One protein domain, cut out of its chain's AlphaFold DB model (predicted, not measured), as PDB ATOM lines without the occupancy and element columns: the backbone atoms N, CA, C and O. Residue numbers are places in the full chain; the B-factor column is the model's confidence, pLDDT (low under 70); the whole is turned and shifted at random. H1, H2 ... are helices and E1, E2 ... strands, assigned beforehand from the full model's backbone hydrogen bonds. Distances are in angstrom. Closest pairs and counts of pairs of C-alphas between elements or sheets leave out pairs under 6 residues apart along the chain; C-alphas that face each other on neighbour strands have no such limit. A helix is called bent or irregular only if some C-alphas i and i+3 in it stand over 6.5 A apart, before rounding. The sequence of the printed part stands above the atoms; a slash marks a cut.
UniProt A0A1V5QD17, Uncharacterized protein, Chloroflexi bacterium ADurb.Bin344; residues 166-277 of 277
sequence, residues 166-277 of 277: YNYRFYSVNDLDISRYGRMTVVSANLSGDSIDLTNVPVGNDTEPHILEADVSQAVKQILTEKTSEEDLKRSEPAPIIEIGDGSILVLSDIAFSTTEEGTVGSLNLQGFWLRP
ATOM      1  N   TYR A 166     119.562 127.167 126.867       69.62
ATOM      2  CA  TYR A 166     118.639 128.267 127.107       69.62
ATOM      3  C   TYR A 166     117.490 127.772 127.975       69.62
ATOM      4  O   TYR A 166     116.689 126.941 127.551       69.62
ATOM      5  N   ASN A 167     117.427 128.300 129.189       77.88
ATOM      6  CA  ASN A 167     116.343 128.085 130.128       77.88
ATOM      7  C   ASN A 167     115.441 129.307 130.095       77.88
ATOM      8  O   ASN A 167     115.914 130.441 130.017       77.88
ATOM      9  N   TYR A 168     114.142 129.069 130.131       79.88
ATOM     10  CA  TYR A 168     113.148 130.111 129.997       79.88
ATOM     11  C   TYR A 168     111.913 129.731 130.815       79.88
ATOM     12  O   TYR A 168     111.446 128.594 130.716       79.88
ATOM     13  N   ARG A 169     111.358 130.670 131.588       81.25
ATOM     14  CA  ARG A 169     110.097 130.473 132.314       81.25
ATOM     15  C   ARG A 169     109.247 131.744 132.316       81.25
ATOM     16  O   ARG A 169     109.755 132.822 132.607       81.25
ATOM     17  N   PHE A 170     107.954 131.585 132.016       81.75
ATOM     18  CA  PHE A 170     106.913 132.591 132.245       81.75
ATOM     19  C   PHE A 170     106.182 132.262 133.546       81.75
ATOM     20  O   PHE A 170     105.913 131.091 133.818       81.75
ATOM     21  N   TYR A 171     105.777 133.288 134.284       83.50
ATOM     22  CA  TYR A 171     104.950 133.154 135.475       83.50
ATOM     23  C   TYR A 171     103.610 133.868 135.307       83.50
ATOM     24  O   TYR A 171     103.500 134.890 134.627       83.50
ATOM     25  N   SER A 172     102.569 133.335 135.949       80.06
ATOM     26  CA  SER A 172     101.260 133.987 135.966       80.06
ATOM     27  C   SER A 172     101.221 135.066 137.046       80.06
ATOM     28  O   SER A 172     101.446 134.783 138.222       80.06
ATOM     29  N   VAL A 173     100.868 136.289 136.651       80.25
ATOM     30  CA  VAL A 173     100.674 137.445 137.549       80.25
ATOM     31  C   VAL A 173      99.208 137.900 137.620       80.25
ATOM     32  O   VAL A 173      98.918 138.994 138.093       80.25
ATOM     33  N   ASN A 174      98.270 137.070 137.145       78.44
ATOM     34  CA  ASN A 174      96.860 137.448 136.974       78.44
ATOM     35  C   ASN A 174      96.140 137.806 138.289       78.44
ATOM     36  O   ASN A 174      95.285 138.685 138.276       78.44
ATOM     37  N   ASP A 175      96.501 137.163 139.402       79.62
ATOM     38  CA  ASP A 175      95.837 137.316 140.708       79.62
ATOM     39  C   ASP A 175      96.754 137.971 141.763       79.62
ATOM     40  O   ASP A 175      96.705 137.641 142.950       79.62
ATOM     41  N   LEU A 176      97.641 138.876 141.339       83.56
ATOM     42  CA  LEU A 176      98.595 139.532 142.236       83.56
ATOM     43  C   LEU A 176      97.898 140.545 143.165       83.56
ATOM     44  O   LEU A 176      97.390 141.573 142.714       83.56
ATOM     45  N   ASP A 177      97.913 140.285 144.476       84.81
ATOM     46  CA  ASP A 177      97.412 141.227 145.483       84.81
ATOM     47  C   ASP A 177      98.409 142.372 145.708       84.81
ATOM     48  O   ASP A 177      99.462 142.207 146.328       84.81
ATOM     49  N   ILE A 178      98.041 143.555 145.221       87.75
ATOM     50  CA  ILE A 178      98.825 144.785 145.357       87.75
ATOM     51  C   ILE A 178      98.272 145.744 146.419       87.75
ATOM     52  O   ILE A 178      98.767 146.860 146.545       87.75
ATOM     53  N   SER A 179      97.255 145.350 147.192       88.50
ATOM     54  CA  SER A 179      96.537 146.249 148.118       88.50
ATOM     55  C   SER A 179      97.426 146.902 149.185       88.50
ATOM     56  O   SER A 179      97.087 147.963 149.709       88.50
ATOM     57  N   ARG A 180      98.568 146.280 149.496       88.06
ATOM     58  CA  ARG A 180      99.557 146.744 150.481       88.06
ATOM     59  C   ARG A 180     100.627 147.677 149.908       88.06
ATOM     60  O   ARG A 180     101.468 148.139 150.671       88.06
ATOM     61  N   TYR A 181     100.605 147.935 148.603       90.94
ATOM     62  CA  TYR A 181     101.653 148.664 147.895       90.94
ATOM     63  C   TYR A 181     101.073 149.895 147.192       90.94
ATOM     64  O   TYR A 181     100.175 149.788 146.357       90.94
ATOM     65  N   GLY A 182     101.594 151.080 147.507       89.19
ATOM     66  CA  GLY A 182     101.197 152.335 146.877       89.19
ATOM     67  C   GLY A 182     101.772 152.549 145.475       89.19
ATOM     68  O   GLY A 182     101.272 153.404 144.737       89.19
ATOM     69  N   ARG A 183     102.825 151.815 145.079       90.25
ATOM     70  CA  ARG A 183     103.461 151.962 143.755       90.25
ATOM     71  C   ARG A 183     103.892 150.636 143.146       90.25
ATOM     72  O   ARG A 183     104.523 149.819 143.801       90.25
ATOM     73  N   MET A 184     103.670 150.516 141.839       91.31
ATOM     74  CA  MET A 184     104.173 149.437 140.991       91.31
ATOM     75  C   MET A 184     105.060 150.019 139.892       91.31
ATOM     76  O   MET A 184     104.693 151.000 139.247       91.31
ATOM     77  N   THR A 185     106.243 149.446 139.693       91.75
ATOM     78  CA  THR A 185     107.194 149.841 138.641       91.75
ATOM     79  C   THR A 185     107.584 148.608 137.840       91.75
ATOM     80  O   THR A 185     107.969 147.604 138.429       91.75
ATOM     81  N   VAL A 186     107.482 148.669 136.512       92.88
ATOM     82  CA  VAL A 186     107.998 147.600 135.646       92.88
ATOM     83  C   VAL A 186     109.512 147.699 135.630       92.88
ATOM     84  O   VAL A 186     110.056 148.786 135.416       92.88
ATOM     85  N   VAL A 187     110.171 146.575 135.873       94.56
ATOM     86  CA  VAL A 187     111.624 146.497 135.913       94.56
ATOM     87  C   VAL A 187     112.130 145.277 135.154       94.56
ATOM     88  O   VAL A 187     111.417 144.288 134.985       94.56
ATOM     89  N   SER A 188     113.367 145.356 134.690       94.38
ATOM     90  CA  SER A 188     114.050 144.313 133.943       94.38
ATOM     91  C   SER A 188     115.548 144.341 134.213       94.38
ATOM     92  O   SER A 188     116.100 145.383 134.576       94.38
ATOM     93  N   ALA A 189     116.207 143.215 133.968       93.56
ATOM     94  CA  ALA A 189     117.656 143.143 133.852       93.56
ATOM     95  C   ALA A 189     118.024 142.374 132.585       93.56
ATOM     96  O   ALA A 189     117.370 141.389 132.242       93.56
ATOM     97  N   ASN A 190     119.070 142.830 131.902       91.56
ATOM     98  CA  ASN A 190     119.652 142.165 130.742       91.56
ATOM     99  C   ASN A 190     121.168 142.165 130.920       91.56
ATOM    100  O   ASN A 190     121.823 143.200 130.792       91.56
ATOM    101  N   LEU A 191     121.697 141.008 131.298       89.69
ATOM    102  CA  LEU A 191     123.094 140.812 131.644       89.69
ATOM    103  C   LEU A 191     123.695 139.727 130.760       89.69
ATOM    104  O   LEU A 191     123.103 138.670 130.533       89.69
ATOM    105  N   SER A 192     124.915 139.976 130.302       85.75
ATOM    106  CA  SER A 192     125.717 139.026 129.536       85.75
ATOM    107  C   SER A 192     127.164 139.088 130.005       85.75
ATOM    108  O   SER A 192     127.724 140.183 130.104       85.75
ATOM    109  N   GLY A 193     127.778 137.938 130.250       80.31
ATOM    110  CA  GLY A 193     129.176 137.835 130.661       80.31
ATOM    111  C   GLY A 193     129.628 136.381 130.766       80.31
ATOM    112  O   GLY A 193     128.854 135.464 130.519       80.31
ATOM    113  N   ASP A 194     130.881 136.159 131.150       72.38
ATOM    114  CA  ASP A 194     131.408 134.795 131.310       72.38
ATOM    115  C   ASP A 194     130.821 134.090 132.550       72.38
ATOM    116  O   ASP A 194     130.662 132.869 132.575       72.38
ATOM    117  N   SER A 195     130.478 134.868 133.582       83.06
ATOM    118  CA  SER A 195     129.808 134.412 134.800       83.06
ATOM    119  C   SER A 195     129.024 135.568 135.418       83.06
ATOM    120  O   SER A 195     129.590 136.632 135.676       83.06
ATOM    121  N   ILE A 196     127.726 135.368 135.633       86.62
ATOM    122  CA  ILE A 196     126.832 136.355 136.247       86.62
ATOM    123  C   ILE A 196     126.656 136.030 137.732       86.62
ATOM    124  O   ILE A 196     126.297 134.907 138.089       86.62
ATOM    125  N   ASP A 197     126.867 137.026 138.597       89.62
ATOM    126  CA  ASP A 197     126.505 136.929 140.011       89.62
ATOM    127  C   ASP A 197     124.981 137.011 140.161       89.62
ATOM    128  O   ASP A 197     124.366 138.046 139.912       89.62
ATOM    129  N   LEU A 198     124.370 135.897 140.561       90.50
ATOM    130  CA  LEU A 198     122.923 135.780 140.732       90.50
ATOM    131  C   LEU A 198     122.420 136.362 142.059       90.50
ATOM    132  O   LEU A 198     121.209 136.440 142.246       90.50
ATOM    133  N   THR A 199     123.318 136.710 142.985       91.06
ATOM    134  CA  THR A 199     122.940 137.228 144.309       91.06
ATOM    135  C   THR A 199     122.742 138.739 144.317       91.06
ATOM    136  O   THR A 199     121.929 139.231 145.091       91.06
ATOM    137  N   ASN A 200     123.421 139.459 143.420       90.56
ATOM    138  CA  ASN A 200     123.358 140.917 143.309       90.56
ATOM    139  C   ASN A 200     123.046 141.318 141.864       90.56
ATOM    140  O   ASN A 200     123.866 141.925 141.174       90.56
ATOM    141  N   VAL A 201     121.874 140.920 141.363       91.81
ATOM    142  CA  VAL A 201     121.470 141.257 139.993       91.81
ATOM    143  C   VAL A 201     120.949 142.695 139.961       91.81
ATOM    144  O   VAL A 201     119.930 142.956 140.601       91.81
ATOM    145  N   PRO A 202     121.587 143.625 139.221       92.69
ATOM    146  CA  PRO A 202     121.068 144.975 139.047       92.69
ATOM    147  C   PRO A 202     119.803 144.943 138.189       92.69
ATOM    148  O   PRO A 202     119.813 144.482 137.045       92.69
ATOM    149  N   VAL A 203     118.712 145.449 138.748       92.00
ATOM    150  CA  VAL A 203     117.390 145.500 138.125       92.00
ATOM    151  C   VAL A 203     116.953 146.960 138.030       92.00
ATOM    152  O   VAL A 203     117.085 147.730 138.986       92.00
ATOM    153  N   GLY A 204     116.427 147.362 136.876       91.75
ATOM    154  CA  GLY A 204     116.029 148.744 136.626       91.75
ATOM    155  C   GLY A 204     114.964 148.879 135.549       91.75
ATOM    156  O   GLY A 204     114.310 147.908 135.189       91.75
ATOM    157  N   ASN A 205     114.759 150.086 135.040       90.56
ATOM    158  CA  ASN A 205     113.840 150.368 133.937       90.56
ATOM    159  C   ASN A 205     114.574 151.080 132.786       90.56
ATOM    160  O   ASN A 205     115.774 151.337 132.866       90.56
ATOM    161  N   ASP A 206     113.844 151.442 131.731       82.44
ATOM    162  CA  ASP A 206     114.413 152.092 130.538       82.44
ATOM    163  C   ASP A 206     115.115 153.432 130.824       82.44
ATOM    164  O   ASP A 206     115.931 153.894 130.028       82.44
ATOM    165  N   THR A 207     114.776 154.089 131.936       85.62
ATOM    166  CA  THR A 207     115.319 155.404 132.310       85.62
ATOM    167  C   THR A 207     116.498 155.276 133.271       85.62
ATOM    168  O   THR A 207     117.468 156.024 133.168       85.62
ATOM    169  N   GLU A 208     116.419 154.325 134.198       88.06
ATOM    170  CA  GLU A 208     117.423 154.054 135.217       88.06
ATOM    171  C   GLU A 208     117.660 152.536 135.258       88.06
ATOM    172  O   GLU A 208     116.868 151.805 135.853       88.06
ATOM    173  N   PRO A 209     118.711 152.024 134.592       81.50
ATOM    174  CA  PRO A 209     118.914 150.584 134.416       81.50
ATOM    175  C   PRO A 209     119.377 149.868 135.693       81.50
ATOM    176  O   PRO A 209     119.411 148.644 135.722       81.50
ATOM    177  N   HIS A 210     119.710 150.612 136.751       89.44
ATOM    178  CA  HIS A 210     120.098 150.066 138.046       89.44
ATOM    179  C   HIS A 210     119.373 150.826 139.162       89.44
ATOM    180  O   HIS A 210     119.821 151.883 139.595       89.44
ATOM    181  N   ILE A 211     118.235 150.283 139.594       88.94
ATOM    182  CA  ILE A 211     117.378 150.856 140.644       88.94
ATOM    183  C   ILE A 211     117.526 150.072 141.948       88.94
ATOM    184  O   ILE A 211     117.487 150.656 143.029       88.94
ATOM    185  N   LEU A 212     117.671 148.752 141.842       90.44
ATOM    186  CA  LEU A 212     117.803 147.838 142.971       90.44
ATOM    187  C   LEU A 212     118.694 146.650 142.607       90.44
ATOM    188  O   LEU A 212     118.893 146.360 141.427       90.44
ATOM    189  N   GLU A 213     119.161 145.941 143.629       91.88
ATOM    190  CA  GLU A 213     119.828 144.647 143.495       91.88
ATOM    191  C   GLU A 213     118.899 143.546 144.021       91.88
ATOM    192  O   GLU A 213     118.270 143.706 145.069       91.88
ATOM    193  N   ALA A 214     118.780 142.445 143.277       90.75
ATOM    194  CA  ALA A 214     117.931 141.313 143.642       90.75
ATOM    195  C   ALA A 214     118.712 139.992 143.627       90.75
ATOM    196  O   ALA A 214     119.465 139.718 142.689       90.75
ATOM    197  N   ASP A 215     118.467 139.143 144.630       92.69
ATOM    198  CA  ASP A 215     118.955 137.762 144.653       92.69
ATOM    199  C   ASP A 215     117.975 136.853 143.902       92.69
ATOM    200  O   ASP A 215     116.895 136.510 144.389       92.69
ATOM    201  N   VAL A 216     118.368 136.449 142.697       91.38
ATOM    202  CA  VAL A 216     117.598 135.541 141.832       91.38
ATOM    203  C   VAL A 216     118.143 134.112 141.858       91.38
ATOM    204  O   VAL A 216     117.662 133.243 141.123       91.38
ATOM    205  N   SER A 217     119.141 133.830 142.700       90.06
ATOM    206  CA  SER A 217     119.838 132.541 142.726       90.06
ATOM    207  C   SER A 217     118.903 131.368 143.026       90.06
ATOM    208  O   SER A 217     119.075 130.286 142.463       90.06
ATOM    209  N   GLN A 218     117.887 131.575 143.869       87.19
ATOM    210  CA  GLN A 218     116.885 130.557 144.194       87.19
ATOM    211  C   GLN A 218     115.967 130.256 143.006       87.19
ATOM    212  O   GLN A 218     115.763 129.088 142.687       87.19
ATOM    213  N   ALA A 219     115.482 131.289 142.309       86.06
ATOM    214  CA  ALA A 219     114.626 131.121 141.134       86.06
ATOM    215  C   ALA A 219     115.368 130.377 140.010       86.06
ATOM    216  O   ALA A 219     114.844 129.427 139.427       86.06
ATOM    217  N   VAL A 220     116.631 130.738 139.765       86.88
ATOM    218  CA  VAL A 220     117.487 130.053 138.783       86.88
ATOM    219  C   VAL A 220     117.759 128.602 139.191       86.88
ATOM    220  O   VAL A 220     117.618 127.698 138.365       86.88
ATOM    221  N   LYS A 221     118.103 128.340 140.461       85.25
ATOM    222  CA  LYS A 221     118.311 126.970 140.969       85.25
ATOM    223  C   LYS A 221     117.059 126.115 140.828       85.25
ATOM    224  O   LYS A 221     117.174 124.956 140.435       85.25
ATOM    225  N   GLN A 222     115.885 126.673 141.118       81.44
ATOM    226  CA  GLN A 222     114.618 125.970 140.949       81.44
ATOM    227  C   GLN A 222     114.430 125.537 139.490       81.44
ATOM    228  O   GLN A 222     114.216 124.355 139.234       81.44
ATOM    229  N   ILE A 223     114.627 126.453 138.536       79.44
ATOM    230  CA  ILE A 223     114.502 126.165 137.096       79.44
ATOM    231  C   ILE A 223     115.514 125.110 136.634       79.44
ATOM    232  O   ILE A 223     115.178 124.247 135.830       79.44
ATOM    233  N   LEU A 224     116.743 125.142 137.155       75.25
ATOM    234  CA  LEU A 224     117.770 124.149 136.826       75.25
ATOM    235  C   LEU A 224     117.490 122.760 137.418       75.25
ATOM    236  O   LEU A 224     117.925 121.753 136.859       75.25
ATOM    237  N   THR A 225     116.795 122.696 138.554       71.88
ATOM    238  CA  THR A 225     116.483 121.432 139.241       71.88
ATOM    239  C   THR A 225     115.217 120.790 138.669       71.88
ATOM    240  O   THR A 225     115.127 119.566 138.535       71.88
ATOM    241  N   GLU A 226     114.246 121.614 138.285       65.62
ATOM    242  CA  GLU A 226     113.012 121.204 137.630       65.62
ATOM    243  C   GLU A 226     113.264 121.010 136.132       65.62
ATOM    244  O   GLU A 226     113.145 121.932 135.324       65.62
ATOM    245  N   LYS A 227     113.628 119.779 135.753       54.28
ATOM    246  CA  LYS A 227     113.731 119.363 134.348       54.28
ATOM    247  C   LYS A 227     112.433 119.711 133.624       54.28
ATOM    248  O   LYS A 227     111.425 119.031 133.781       54.28
ATOM    249  N   THR A 228     112.473 120.789 132.855       51.41
ATOM    250  CA  THR A 228     111.290 121.366 132.227       51.41
ATOM    251  C   THR A 228     110.847 120.445 131.091       51.41
ATOM    252  O   THR A 228     111.529 120.344 130.071       51.41
ATOM    253  N   SER A 229     109.726 119.737 131.257       50.88
ATOM    254  CA  SER A 229     109.032 119.158 130.107       50.88
ATOM    255  C   SER A 229     108.309 120.283 129.354       50.88
ATOM    256  O   SER A 229     107.875 121.260 129.965       50.88
ATOM    257  N   GLU A 230     108.149 120.180 128.028       48.28
ATOM    258  CA  GLU A 230     107.387 121.185 127.260       48.28
ATOM    259  C   GLU A 230     105.928 121.340 127.745       48.28
ATOM    260  O   GLU A 230     105.292 122.361 127.476       48.28
ATOM    261  N   GLU A 231     105.391 120.358 128.476       44.72
ATOM    262  CA  GLU A 231     104.060 120.431 129.086       44.72
ATOM    263  C   GLU A 231     104.040 121.274 130.376       44.72
ATOM    264  O   GLU A 231     103.018 121.900 130.666       44.72
ATOM    265  N   ASP A 232     105.162 121.388 131.096       51.78
ATOM    266  CA  ASP A 232     105.269 122.170 132.338       51.78
ATOM    267  C   ASP A 232     105.419 123.677 132.088       51.78
ATOM    268  O   ASP A 232     104.978 124.481 132.904       51.78
ATOM    269  N   LEU A 233     105.915 124.082 130.909       52.84
ATOM    270  CA  LEU A 233     105.954 125.492 130.473       52.84
ATOM    271  C   LEU A 233     104.560 126.145 130.389       52.84
ATOM    272  O   LEU A 233     104.455 127.366 130.282       52.84
ATOM    273  N   LYS A 234     103.489 125.340 130.409       48.47
ATOM    274  CA  LYS A 234     102.090 125.795 130.386       48.47
ATOM    275  C   LYS A 234     101.447 125.867 131.771       48.47
ATOM    276  O   LYS A 234     100.304 126.324 131.865       48.47
ATOM    277  N   ARG A 235     102.112 125.405 132.837       51.91
ATOM    278  CA  ARG A 235     101.565 125.528 134.193       51.91
ATOM    279  C   ARG A 235     101.705 126.969 134.672       51.91
ATOM    280  O   ARG A 235     102.790 127.533 134.691       51.91
ATOM    281  N   SER A 236     100.575 127.548 135.074       54.75
ATOM    282  CA  SER A 236     100.487 128.841 135.748       54.75
ATOM    283  C   SER A 236     101.041 128.721 137.170       54.75
ATOM    284  O   SER A 236     100.282 128.666 138.140       54.75
ATOM    285  N   GLU A 237     102.357 128.599 137.303       65.31
ATOM    286  CA  GLU A 237     102.993 128.703 138.611       65.31
ATOM    287  C   GLU A 237     102.894 130.149 139.113       65.31
ATOM    288  O   GLU A 237     102.974 131.091 138.309       65.31
ATOM    289  N   PRO A 238     102.669 130.339 140.425       70.50
ATOM    290  CA  PRO A 238     102.677 131.667 141.010       70.50
ATOM    291  C   PRO A 238     104.057 132.294 140.816       70.50
ATOM    292  O   PRO A 238     105.083 131.637 140.994       70.50
ATOM    293  N   ALA A 239     104.067 133.570 140.440       80.50
ATOM    294  CA  ALA A 239     105.290 134.335 140.261       80.50
ATOM    295  C   ALA A 239     106.177 134.306 141.521       80.50
ATOM    296  O   ALA A 239     105.672 134.565 142.618       80.50
ATOM    297  N   PRO A 240     107.489 134.026 141.386       85.19
ATOM    298  CA  PRO A 240     108.439 134.155 142.477       85.19
ATOM    299  C   PRO A 240     108.419 135.579 143.029       85.19
ATOM    300  O   PRO A 240     108.443 136.550 142.267       85.19
ATOM    301  N   ILE A 241     108.403 135.679 144.355       87.81
ATOM    302  CA  ILE A 241     108.452 136.941 145.089       87.81
ATOM    303  C   ILE A 241     109.807 137.021 145.787       87.81
ATOM    304  O   ILE A 241     110.159 136.134 146.564       87.81
ATOM    305  N   ILE A 242     110.554 138.083 145.504       89.75
ATOM    306  CA  ILE A 242     111.865 138.368 146.090       89.75
ATOM    307  C   ILE A 242     111.716 139.592 146.999       89.75
ATOM    308  O   ILE A 242     111.250 140.642 146.560       89.75
ATOM    309  N   GLU A 243     112.089 139.460 148.270       89.81
ATOM    310  CA  GLU A 243     112.063 140.565 149.237       89.81
ATOM    311  C   GLU A 243     113.324 141.434 149.104       89.81
ATOM    312  O   GLU A 243     114.434 140.909 149.080       89.81
ATOM    313  N   ILE A 244     113.158 142.763 149.048       86.00
ATOM    314  CA  ILE A 244     114.266 143.720 148.831       86.00
ATOM    315  C   ILE A 244     114.730 144.395 150.147       86.00
ATOM    316  O   ILE A 244     115.739 145.094 150.185       86.00
ATOM    317  N   GLY A 245     114.049 144.133 151.271       74.25
ATOM    318  CA  GLY A 245     114.498 144.514 152.623       74.25
ATOM    319  C   GLY A 245     113.934 145.827 153.192       74.25
ATOM    320  O   GLY A 245     114.076 146.079 154.387       74.25
ATOM    321  N   ASP A 246     113.227 146.627 152.394       80.50
ATOM    322  CA  ASP A 246     112.523 147.866 152.789       80.50
ATOM    323  C   ASP A 246     110.991 147.691 152.870       80.50
ATOM    324  O   ASP A 246     110.234 148.660 152.946       80.50
ATOM    325  N   GLY A 247     110.521 146.442 152.838       80.94
ATOM    326  CA  GLY A 247     109.106 146.106 152.686       80.94
ATOM    327  C   GLY A 247     108.611 146.180 151.240       80.94
ATOM    328  O   GLY A 247     107.434 145.914 151.006       80.94
ATOM    329  N   SER A 248     109.478 146.514 150.276       90.25
ATOM    330  CA  SER A 248     109.205 146.329 148.852       90.25
ATOM    331  C   SER A 248     109.513 144.899 148.410       90.25
ATOM    332  O   SER A 248     110.335 144.189 149.005       90.25
ATOM    333  N   ILE A 249     108.826 144.478 147.353       92.75
ATOM    334  CA  ILE A 249     108.994 143.156 146.754       92.75
ATOM    335  C   ILE A 249     109.208 143.270 145.250       92.75
ATOM    336  O   ILE A 249     108.678 144.169 144.594       92.75
ATOM    337  N   LEU A 250     109.963 142.327 144.702       92.00
ATOM    338  CA  LEU A 250     110.095 142.100 143.273       92.00
ATOM    339  C   LEU A 250     109.329 140.829 142.904       92.00
ATOM    340  O   LEU A 250     109.625 139.748 143.404       92.00
ATOM    341  N   VAL A 251     108.347 140.970 142.021       92.38
ATOM    342  CA  VAL A 251     107.546 139.865 141.489       92.38
ATOM    343  C   VAL A 251     108.008 139.580 140.066       92.38
ATOM    344  O   VAL A 251     107.876 140.450 139.206       92.38
ATOM    345  N   LEU A 252     108.551 138.391 139.803       90.88
ATOM    346  CA  LEU A 252     109.062 138.035 138.473       90.88
ATOM    347  C   LEU A 252     107.920 137.645 137.522       90.88
ATOM    348  O   LEU A 252     107.134 136.752 137.831       90.88
ATOM    349  N   SER A 253     107.844 138.278 136.349       89.69
ATOM    350  CA  SER A 253     106.943 137.855 135.264       89.69
ATOM    351  C   SER A 253     107.580 136.783 134.394       89.69
ATOM    352  O   SER A 253     106.909 135.848 133.959       89.69
ATOM    353  N   ASP A 254     108.882 136.907 134.164       87.94
ATOM    354  CA  ASP A 254     109.655 135.976 133.365       87.94
ATOM    355  C   ASP A 254     111.137 136.046 133.709       87.94
ATOM    356  O   ASP A 254     111.661 137.042 134.218       87.94
ATOM    357  N   ILE A 255     111.801 134.932 133.436       89.81
ATOM    358  CA  ILE A 255     113.239 134.791 133.572       89.81
ATOM    359  C   ILE A 255     113.750 133.868 132.471       89.81
ATOM    360  O   ILE A 255     113.194 132.801 132.199       89.81
ATOM    361  N   ALA A 256     114.831 134.290 131.831       87.31
ATOM    362  CA  ALA A 256     115.501 133.566 130.775       87.31
ATOM    363  C   ALA A 256     117.005 133.626 131.001       87.31
ATOM    364  O   ALA A 256     117.561 134.697 131.220       87.31
ATOM    365  N   PHE A 257     117.692 132.496 130.932       88.12
ATOM    366  CA  PHE A 257     119.133 132.471 131.133       88.12
ATOM    367  C   PHE A 257     119.783 131.345 130.351       88.12
ATOM    368  O   PHE A 257     119.173 130.299 130.118       88.12
ATOM    369  N   SER A 258     121.035 131.550 129.955       82.88
ATOM    370  CA  SER A 258     121.838 130.494 129.351       82.88
ATOM    371  C   SER A 258     122.860 129.946 130.333       82.88
ATOM    372  O   SER A 258     123.524 130.709 131.038       82.88
ATOM    373  N   THR A 259     122.995 128.619 130.372       77.44
ATOM    374  CA  THR A 259     124.096 127.964 131.084       77.44
ATOM    375  C   THR A 259     125.151 127.442 130.123       77.44
ATOM    376  O   THR A 259     124.838 126.937 129.040       77.44
ATOM    377  N   THR A 260     126.409 127.605 130.525       67.56
ATOM    378  CA  THR A 260     127.582 127.034 129.854       67.56
ATOM    379  C   THR A 260     127.697 125.535 130.150       67.56
ATOM    380  O   THR A 260     127.010 125.009 131.030       67.56
ATOM    381  N   GLU A 261     128.595 124.833 129.447       57.34
ATOM    382  CA  GLU A 261     128.897 123.417 129.719       57.34
ATOM    383  C   GLU A 261     129.422 123.180 131.153       57.34
ATOM    384  O   GLU A 261     129.249 122.091 131.693       57.34
ATOM    385  N   GLU A 262     129.982 124.207 131.803       60.38
ATOM    386  CA  GLU A 262     130.452 124.172 133.198       60.38
ATOM    387  C   GLU A 262     129.336 124.474 134.220       60.38
ATOM    388  O   GLU A 262     129.571 124.467 135.430       60.38
ATOM    389  N   GLY A 263     128.108 124.736 133.756       66.00
ATOM    390  CA  GLY A 263     126.949 125.030 134.602       66.00
ATOM    391  C   GLY A 263     126.887 126.468 135.126       66.00
ATOM    392  O   GLY A 263     126.009 126.779 135.932       66.00
ATOM    393  N   THR A 264     127.778 127.356 134.676       78.56
ATOM    394  CA  THR A 264     127.731 128.787 135.011       78.56
ATOM    395  C   THR A 264     126.693 129.515 134.161       78.56
ATOM    396  O   THR A 264     126.446 129.144 133.011       78.56
ATOM    397  N   VAL A 265     126.069 130.557 134.717       83.44
ATOM    398  CA  VAL A 265     125.109 131.396 133.986       83.44
ATOM    399  C   VAL A 265     125.867 132.476 133.215       83.44
ATOM    400  O   VAL A 265     126.516 133.323 133.828       83.44
ATOM    401  N   GLY A 266     125.786 132.433 131.882       81.56
ATOM    402  CA  GLY A 266     126.491 133.364 130.985       81.56
ATOM    403  C   GLY A 266     125.608 134.475 130.404       81.56
ATOM    404  O   GLY A 266     126.085 135.527 129.977       81.56
ATOM    405  N   SER A 267     124.292 134.282 130.405       87.38
ATOM    406  CA  SER A 267     123.337 135.348 130.108       87.38
ATOM    407  C   SER A 267     122.137 135.242 131.030       87.38
ATOM    408  O   SER A 267     121.732 134.134 131.375       87.38
ATOM    409  N   LEU A 268     121.589 136.385 131.426       90.44
ATOM    410  CA  LEU A 268     120.406 136.488 132.266       90.44
ATOM    411  C   LEU A 268     119.548 137.646 131.762       90.44
ATOM    412  O   LEU A 268     119.981 138.794 131.735       90.44
ATOM    413  N   ASN A 269     118.316 137.324 131.403       91.00
ATOM    414  CA  ASN A 269     117.242 138.264 131.168       91.00
ATOM    415  C   ASN A 269     116.145 137.991 132.185       91.00
ATOM    416  O   ASN A 269     115.771 136.841 132.406       91.00
ATOM    417  N   LEU A 270     115.623 139.041 132.792       92.69
ATOM    418  CA  LEU A 270     114.443 138.944 133.636       92.69
ATOM    419  C   LEU A 270     113.585 140.179 133.454       92.69
ATOM    420  O   LEU A 270     114.097 141.269 133.176       92.69
ATOM    421  N   GLN A 271     112.295 140.006 133.690       93.25
ATOM    422  CA  GLN A 271     111.338 141.088 133.789       93.25
ATOM    423  C   GLN A 271     110.387 140.821 134.956       93.25
ATOM    424  O   GLN A 271     110.165 139.683 135.382       93.25
ATOM    425  N   GLY A 272     109.865 141.898 135.531       92.75
ATOM    426  CA  GLY A 272     108.936 141.809 136.639       92.75
ATOM    427  C   GLY A 272     108.415 143.157 137.106       92.75
ATOM    428  O   GLY A 272     108.566 144.193 136.451       92.75
ATOM    429  N   PHE A 273     107.793 143.123 138.276       93.12
ATOM    430  CA  PHE A 273     107.173 144.268 138.921       93.12
ATOM    431  C   PHE A 273     107.820 144.510 140.276       93.12
ATOM    432  O   PHE A 273     107.782 143.654 141.157       93.12
ATOM    433  N   TRP A 274     108.377 145.701 140.455       93.50
ATOM    434  CA  TRP A 274     108.819 146.187 141.751       93.50
ATOM    435  C   TRP A 274     107.665 146.917 142.444       93.50
ATOM    436  O   TRP A 274     107.198 147.963 141.969       93.50
ATOM    437  N   LEU A 275     107.183 146.344 143.545       92.62
ATOM    438  CA  LEU A 275     106.067 146.848 144.340       92.62
ATOM    439  C   LEU A 275     106.585 147.487 145.623       92.62
ATOM    440  O   LEU A 275     107.277 146.838 146.401       92.62
ATOM    441  N   ARG A 276     106.226 148.751 145.854       91.44
ATOM    442  CA  ARG A 276     106.640 149.538 147.022       91.44
ATOM    443  C   ARG A 276     105.436 149.942 147.873       91.44
ATOM    444  O   ARG A 276     104.402 150.258 147.275       91.44
ATOM    445  N   PRO A 277     105.573 149.952 149.214       86.56
ATOM    446  CA  PRO A 277     104.566 150.493 150.125       86.56
ATOM    447  C   PRO A 277     104.085 151.893 149.724       86.56
ATOM    448  O   PRO A 277     104.904 152.702 149.224       86.56
TER     449      PRO A 277
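This is residues 166 to 277 of the 277 residues of an uncharacterized protein of Chloroflexi bacterium ADurb.Bin344 (UniProt A0A1V5QD17). What is the main shape? A twisted sheet of E1, E2, E5, E6 and E7, with E6 and E7 bent, has H1 and the small hairpin E3 and E4 over the same side. What are its parts? The printed part has 112 residues and is mostly strand by class, with one named helix, H1, between E4 and E5 along the chain, and seven named strands, E1 to E7; the large sheet is branched, its neighbour pairs E1 and E6, E2 and E7, E5 and E6, and E6 and E7 each antiparallel. How spread out is it? It is compact, with a radius of gyration of the C-alphas of 14.0 A and spans of 43 by 31 by 23 A.

Where are the sheet's strands? E6 is residues 249 to 259, 26.5 A; E7 265 to 276, 29.0 A; E2 183 to 192, 29.4 A; E1 166 to 170, from C-alpha 166 at (118.639, 128.267, 127.107); E5 241 to 243. And the rest? E3 is residues 201 to 203, E4 212 to 214 and H1 217 to 225, 12.1 A, from C-alpha 217 at (119.838, 132.541, 142.726).

What lies beside E6? E1 and E5 lie on one side, E7 on the other; N 169 and O 255 are 2.9 A apart, N 242 and O 250 2.8 A, N 256 and O 269 2.8 A. E6 bends by 74 degrees at residue 253. What follows outward? E2 is antiparallel to E7, N 187 to O 272 2.9 A. The closest C-alphas of E2 and E3, Ala 189 and Val 203, are 4.9 A apart; in the hairpin E3 and E4, N 203 and O 212 are 2.8 A apart. Where is H1? It is on the branched sheet; its closest C-alpha pair with E1 is Ile 223 and Asn 167, 7.5 A. Every O i to N i+4 pair in H1 is within hydrogen-bond range.

How large is it? The farthest C-alphas, Ser 179 and Glu 261, are 43.7 A apart, and the printed part has no cut. Which links are long? E1 to E2, 12 residues, and H1 to E5, 15 residues. Where is confidence low? Residue 166, residues 226 to 237 and residues 260 to 263 are under 70.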